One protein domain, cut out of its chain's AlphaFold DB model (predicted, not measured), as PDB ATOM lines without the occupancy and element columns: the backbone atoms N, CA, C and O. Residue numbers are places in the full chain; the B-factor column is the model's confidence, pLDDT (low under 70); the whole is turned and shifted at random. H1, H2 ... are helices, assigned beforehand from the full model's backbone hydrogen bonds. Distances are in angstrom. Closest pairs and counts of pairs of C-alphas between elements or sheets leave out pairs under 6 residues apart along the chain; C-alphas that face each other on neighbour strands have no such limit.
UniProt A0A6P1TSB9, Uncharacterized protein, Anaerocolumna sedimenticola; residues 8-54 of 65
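What this domain is: This is residues 8 to 54 of the 65 residues of an uncharacterized protein of Anaerocolumna sedimenticola (UniProt A0A6P1TSB9). A loose, open fold-back: from the short helix H1 at one end, a long unnamed stretch runs to a loop at the other end, where short H2 leads into H3, the longest helix, which folds back. Residues 10 to 15 stick out at the H1 end. The printed part has 47 residues with three named helices, H1, H2 and H3 in order, and no named strand; its class is all helix, though only 22 residues are in named elements. It is loose, with a radius of gyration of the C-alphas of 12.7 A, and spans 39 by 20 by 16 A.

Where its parts are: H1, residues 8 to 11, begins at C-alpha 8 (220.346, 173.667, 170.177) and is 5.3 A long. H2, residues 34 to 37, measures 5.6 A. H3, residues 39 to 52, measures 19.9 A and ends at C-alpha 52 (221.614, 194.050, 173.397).

How they stand to each other: H1 is apart from H2 and H3. H2 and H3 are close but not clearly touching; their closest C-alphas, of Phe 36 and Ile 42, are 7.3 A apart. In H3 every O i to N i+4 pair is within hydrogen-bond range; H1 and H2 are too short for such a pair.

The domain as a whole: The C-alphas farthest apart, of Asp 13 and Asn 33, lie 38.8 A apart. The printed part has no cut. H1 to H2 is a long link of 22 residues; H2 to H3 is tight. No printed residue is under 70 in pLDDT.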
ATOM      1  N   ILE A   8     221.193 172.964 169.207       89.44
ATOM      2  CA  ILE A   8     220.346 173.667 170.177       89.44
ATOM      3  C   ILE A   8     219.919 172.701 171.285       89.44
ATOM      4  O   ILE A   8     220.124 173.001 172.457       89.44
ATOM      5  N   ASP A   9     219.415 171.515 170.931       91.81
ATOM      6  CA  ASP A   9     218.980 170.530 171.924       91.81
ATOM      7  C   ASP A   9     220.125 170.012 172.793       91.81
ATOM      8  O   ASP A   9     219.908 169.718 173.962       91.81
ATOM      9  N   LYS A  10     221.347 169.948 172.258       91.50
ATOM     10  CA  LYS A  10     222.528 169.520 173.021       91.50
ATOM     11  C   LYS A  10     223.057 170.592 173.977       91.50
ATOM     12  O   LYS A  10     223.730 170.249 174.942       91.50
ATOM     13  N   LEU A  11     222.820 171.872 173.689       92.88
ATOM     14  CA  LEU A  11     223.434 172.992 174.415       92.88
ATOM     15  C   LEU A  11     222.468 173.728 175.344       92.88
ATOM     16  O   LEU A  11     222.921 174.316 176.322       92.88
ATOM     17  N   LYS A  12     221.158 173.693 175.072       94.62
ATOM     18  CA  LYS A  12     220.149 174.470 175.816       94.62
ATOM     19  C   LYS A  12     220.070 174.141 177.310       94.62
ATOM     20  O   LYS A  12     219.675 175.001 178.088       94.62
ATOM     21  N   ASP A  13     220.476 172.936 177.706       96.69
ATOM     22  CA  ASP A  13     220.483 172.516 179.113       96.69
ATOM     23  C   ASP A  13     221.685 173.087 179.893       96.69
ATOM     24  O   ASP A  13     221.680 173.097 181.123       96.69
ATOM     25  N   TYR A  14     222.710 173.588 179.192       96.12
ATOM     26  CA  TYR A  14     223.954 174.108 179.777       96.12
ATOM     27  C   TYR A  14     224.154 175.609 179.543       96.12
ATOM     28  O   TYR A  14     224.847 176.272 180.314       96.12
ATOM     29  N   PHE A  15     223.571 176.151 178.474       95.62
ATOM     30  CA  PHE A  15     223.778 177.523 178.029       95.62
ATOM     31  C   PHE A  15     222.456 178.183 177.648       95.62
ATOM     32  O   PHE A  15     221.546 177.543 177.124       95.62
ATOM     33  N   THR A  16     222.391 179.507 177.794       95.25
ATOM     34  CA  THR A  16     221.432 180.281 177.000       95.25
ATOM     35  C   THR A  16     221.930 180.323 175.560       95.25
ATOM     36  O   THR A  16     222.950 180.946 175.268       95.25
ATOM     37  N   VAL A  17     221.233 179.629 174.662       94.12
ATOM     38  CA  VAL A  17     221.614 179.533 173.251       94.12
ATOM     39  C   VAL A  17     220.995 180.696 172.477       94.12
ATOM     40  O   VAL A  17     219.776 180.773 172.344       94.12
ATOM     41  N   ILE A  18     221.838 181.582 171.945       93.75
ATOM     42  CA  ILE A  18     221.430 182.653 171.027       93.75
ATOM     43  C   ILE A  18     221.840 182.244 169.613       93.75
ATOM     44  O   ILE A  18     223.027 182.175 169.303       93.75
ATOM     45  N   THR A  19     220.863 181.966 168.751       93.25
ATOM     46  CA  THR A  19     221.104 181.726 167.322       93.25
ATOM     47  C   THR A  19     220.971 183.031 166.552       93.25
ATOM     48  O   THR A  19     219.977 183.734 166.716       93.25
ATOM     49  N   ILE A  20     221.954 183.342 165.711       91.62
ATOM     50  CA  ILE A  20     222.006 184.591 164.948       91.62
ATOM     51  C   ILE A  20     222.019 184.246 163.461       91.62
ATOM     52  O   ILE A  20     222.887 183.496 163.014       91.62
ATOM     53  N   ASP A  21     221.089 184.823 162.706       92.88
ATOM     54  CA  ASP A  21     221.223 184.925 161.257       92.88
ATOM     55  C   ASP A  21     222.195 186.071 160.958       92.88
ATOM     56  O   ASP A  21     221.924 187.233 161.274       92.88
ATOM     57  N   THR A  22     223.365 185.757 160.402       92.19
ATOM     58  CA  THR A  22     224.338 186.778 160.000       92.19
ATOM     59  C   THR A  22     223.779 187.634 158.862       92.19
ATOM     60  O   THR A  22     222.881 187.215 158.131       92.19
ATOM     61  N   ARG A  23     224.305 188.854 158.706       93.81
ATOM     62  CA  ARG A  23     223.929 189.765 157.617       93.81
ATOM     63  C   ARG A  23     223.878 189.035 156.270       93.81
ATOM     64  O   ARG A  23     224.803 188.302 155.933       93.81
ATOM     65  N   GLY A  24     222.815 189.259 155.497       94.19
ATOM     66  CA  GLY A  24     222.596 188.611 154.199       94.19
ATOM     67  C   GLY A  24     222.088 187.163 154.259       94.19
ATOM     68  O   GLY A  24     221.953 186.538 153.208       94.19
ATOM     69  N   HIS A  25     221.786 186.627 155.446       92.62
ATOM     70  CA  HIS A  25     221.179 185.310 155.633       92.62
ATOM     71  C   HIS A  25     219.861 185.391 156.413       92.62
ATOM     72  O   HIS A  25     219.659 186.289 157.226       92.62
ATOM     73  N   GLY A  26     218.985 184.402 156.194       93.75
ATOM     74  CA  GLY A  26     217.723 184.273 156.925       93.75
ATOM     75  C   GLY A  26     216.833 185.500 156.752       93.75
ATOM     76  O   GLY A  26     216.550 185.897 155.622       93.75
ATOM     77  N   GLU A  27     216.408 186.084 157.871       95.62
ATOM     78  CA  GLU A  27     215.610 187.321 157.898       95.62
ATOM     79  C   GLU A  27     216.442 188.578 158.221       95.62
ATOM     80  O   GLU A  27     215.890 189.671 158.342       95.62
ATOM     81  N   SER A  28     217.766 188.450 158.357       95.88
ATOM     82  CA  SER A  28     218.657 189.590 158.588       95.88
ATOM     83  C   SER A  28     218.847 190.423 157.319       95.88
ATOM     84  O   SER A  28     218.966 189.891 156.214       95.88
ATOM     85  N   ASP A  29     218.956 191.743 157.490       95.38
ATOM     86  CA  ASP A  29     219.193 192.686 156.394       95.38
ATOM     87  C   ASP A  29     220.404 192.297 155.533       95.38
ATOM     88  O   ASP A  29     221.407 191.768 156.020       95.38
ATOM     89  N   GLN A  30     220.361 192.661 154.252       96.12
ATOM     90  CA  GLN A  30     221.476 192.508 153.321       96.12
ATOM     91  C   GLN A  30     222.160 193.858 153.058       96.12
ATOM     92  O   GLN A  30     221.509 194.894 152.946       96.12
ATOM     93  N   SER A  31     223.489 193.851 152.926       95.38
ATOM     94  CA  SER A  31     224.266 194.994 152.423       95.38
ATOM     95  C   SER A  31     224.783 194.722 151.011       95.38
ATOM     96  O   SER A  31     225.208 193.605 150.714       95.38
ATOM     97  N   TYR A  32     224.805 195.755 150.163       95.06
ATOM     98  CA  TYR A  32     225.494 195.729 148.864       95.06
ATOM     99  C   TYR A  32     226.950 196.205 148.948       95.06
ATOM    100  O   TYR A  32     227.707 196.022 147.999       95.06
ATOM    101  N   ASN A  33     227.359 196.803 150.072       96.25
ATOM    102  CA  ASN A  33     228.762 197.109 150.325       96.25
ATOM    103  C   ASN A  33     229.453 195.855 150.914       96.25
ATOM    104  O   ASN A  33     229.052 195.427 152.005       96.25
ATOM    105  N   PRO A  34     230.473 195.289 150.232       93.75
ATOM    106  CA  PRO A  34     231.160 194.072 150.660       93.75
ATOM    107  C   PRO A  34     231.896 194.216 151.999       93.75
ATOM    108  O   PRO A  34     232.037 193.226 152.712       93.75
ATOM    109  N   ASP A  35     232.296 195.430 152.397       95.00
ATOM    110  CA  ASP A  35     233.030 195.663 153.648       95.00
ATOM    111  C   ASP A  35     232.235 195.221 154.885       95.00
ATOM    112  O   ASP A  35     232.816 194.812 155.899       95.00
ATOM    113  N   PHE A  36     230.899 195.248 154.809       95.19
ATOM    114  CA  PHE A  36     230.018 194.775 155.880       95.19
ATOM    115  C   PHE A  36     230.149 193.274 156.160       95.19
ATOM    116  O   PHE A  36     229.809 192.847 157.256       95.19
ATOM    117  N   TYR A  37     230.670 192.492 155.213       94.25
ATOM    118  CA  TYR A  37     230.904 191.054 155.371       94.25
ATOM    119  C   TYR A  37     232.347 190.732 155.773       94.25
ATOM    120  O   TYR A  37     232.740 189.569 155.796       94.25
ATOM    121  N   SER A  38     233.161 191.742 156.101       94.50
ATOM    122  CA  SER A  38     234.471 191.490 156.700       94.50
ATOM    123  C   SER A  38     234.318 190.822 158.070       94.50
ATOM    124  O   SER A  38     233.416 191.151 158.843       94.50
ATOM    125  N   VAL A  39     235.254 189.931 158.409       91.88
ATOM    126  CA  VAL A  39     235.289 189.228 159.705       91.88
ATOM    127  C   VAL A  39     235.189 190.205 160.881       91.88
ATOM    128  O   VAL A  39     234.447 189.965 161.830       91.88
ATOM    129  N   HIS A  40     235.878 191.347 160.796       94.56
ATOM    130  CA  HIS A  40     235.826 192.388 161.824       94.56
ATOM    131  C   HIS A  40     234.403 192.927 162.051       94.56
ATOM    132  O   HIS A  40     233.971 193.062 163.197       94.56
ATOM    133  N   ASN A  41     233.660 193.211 160.977       95.06
ATOM    134  CA  ASN A  41     232.292 193.711 161.087       95.06
ATOM    135  C   ASN A  41     231.325 192.628 161.575       95.06
ATOM    136  O   ASN A  41     230.495 192.922 162.431       95.06
ATOM    137  N   ILE A  42     231.485 191.380 161.130       93.06
ATOM    138  CA  ILE A  42     230.672 190.252 161.609       93.06
ATOM    139  C   ILE A  42     230.856 190.046 163.119       93.06
ATOM    140  O   ILE A  42     229.872 189.943 163.852       93.06
ATOM    141  N   ILE A  43     232.097 190.055 163.620       93.94
ATOM    142  CA  ILE A  43     232.374 189.942 165.063       93.94
ATOM    143  C   ILE A  43     231.693 191.081 165.829       93.94
ATOM    144  O   ILE A  43     231.024 190.846 166.836       93.94
ATOM    145  N   LYS A  44     231.799 192.316 165.329       95.00
ATOM    146  CA  LYS A  44     231.171 193.490 165.948       95.00
ATOM    147  C   LYS A  44     229.642 193.392 165.979       95.00
ATOM    148  O   LYS A  44     229.020 193.842 166.944       95.00
ATOM    149  N   GLU A  45     229.026 192.816 164.951       94.06
ATOM    150  CA  GLU A  45     227.584 192.563 164.908       94.06
ATOM    151  C   GLU A  45     227.164 191.526 165.950       94.06
ATOM    152  O   GLU A  45     226.245 191.797 166.725       94.06
ATOM    153  N   ILE A  46     227.882 190.401 166.045       94.69
ATOM    154  CA  ILE A  46     227.643 189.371 167.066       94.69
ATOM    155  C   ILE A  46     227.746 189.981 168.466       94.69
ATOM    156  O   ILE A  46     226.816 189.853 169.263       94.69
ATOM    157  N   GLU A  47     228.822 190.718 168.759       95.50
ATOM    158  CA  GLU A  47     228.977 191.406 170.045       95.50
ATOM    159  C   GLU A  47     227.825 192.375 170.330       95.50
ATOM    160  O   GLU A  47     227.355 192.471 171.464       95.50
ATOM    161  N   THR A  48     227.375 193.113 169.314       95.62
ATOM    162  CA  THR A  48     226.284 194.083 169.455       95.62
ATOM    163  C   THR A  48     224.969 193.386 169.788       95.62
ATOM    164  O   THR A  48     224.250 193.847 170.674       95.62
ATOM    165  N   VAL A  49     224.658 192.276 169.113       95.38
ATOM    166  CA  VAL A  49     223.464 191.464 169.387       95.38
ATOM    167  C   VAL A  49     223.518 190.912 170.810       95.38
ATOM    168  O   VAL A  49     222.602 191.155 171.592       95.38
ATOM    169  N   VAL A  50     224.620 190.260 171.186       95.88
ATOM    170  CA  VAL A  50     224.790 189.654 172.515       95.88
ATOM    171  C   VAL A  50     224.677 190.700 173.633       95.88
ATOM    172  O   VAL A  50     223.959 190.482 174.613       95.88
ATOM    173  N   LYS A  51     225.301 191.877 173.464       96.31
ATOM    174  CA  LYS A  51     225.190 193.000 174.412       96.31
ATOM    175  C   LYS A  51     223.757 193.520 174.517       96.31
ATOM    176  O   LYS A  51     223.292 193.781 175.624       96.31
ATOM    177  N   LYS A  52     223.034 193.647 173.397       96.75
ATOM    178  CA  LYS A  52     221.614 194.050 173.397       96.75
ATOM    179  C   LYS A  52     220.708 193.012 174.061       96.75
ATOM    180  O   LYS A  52     219.711 193.396 174.661       96.75
ATOM    181  N   CYS A  53     221.073 191.733 174.011       96.25
ATOM    182  CA  CYS A  53     220.409 190.666 174.760       96.25
ATOM    183  C   CYS A  53     220.743 190.669 176.267       96.25
ATOM    184  O   CYS A  53     220.155 189.889 177.009       96.25
ATOM    185  N   GLY A  54     221.648 191.536 176.738       97.31
ATOM    186  CA  GLY A  54     221.968 191.708 178.160       97.31
ATOM    187  C   GLY A  54     223.166 190.898 178.667       97.31
ATOM    188  O   GLY A  54     223.426 190.892 179.871       97.31
TER     189      GLY A  54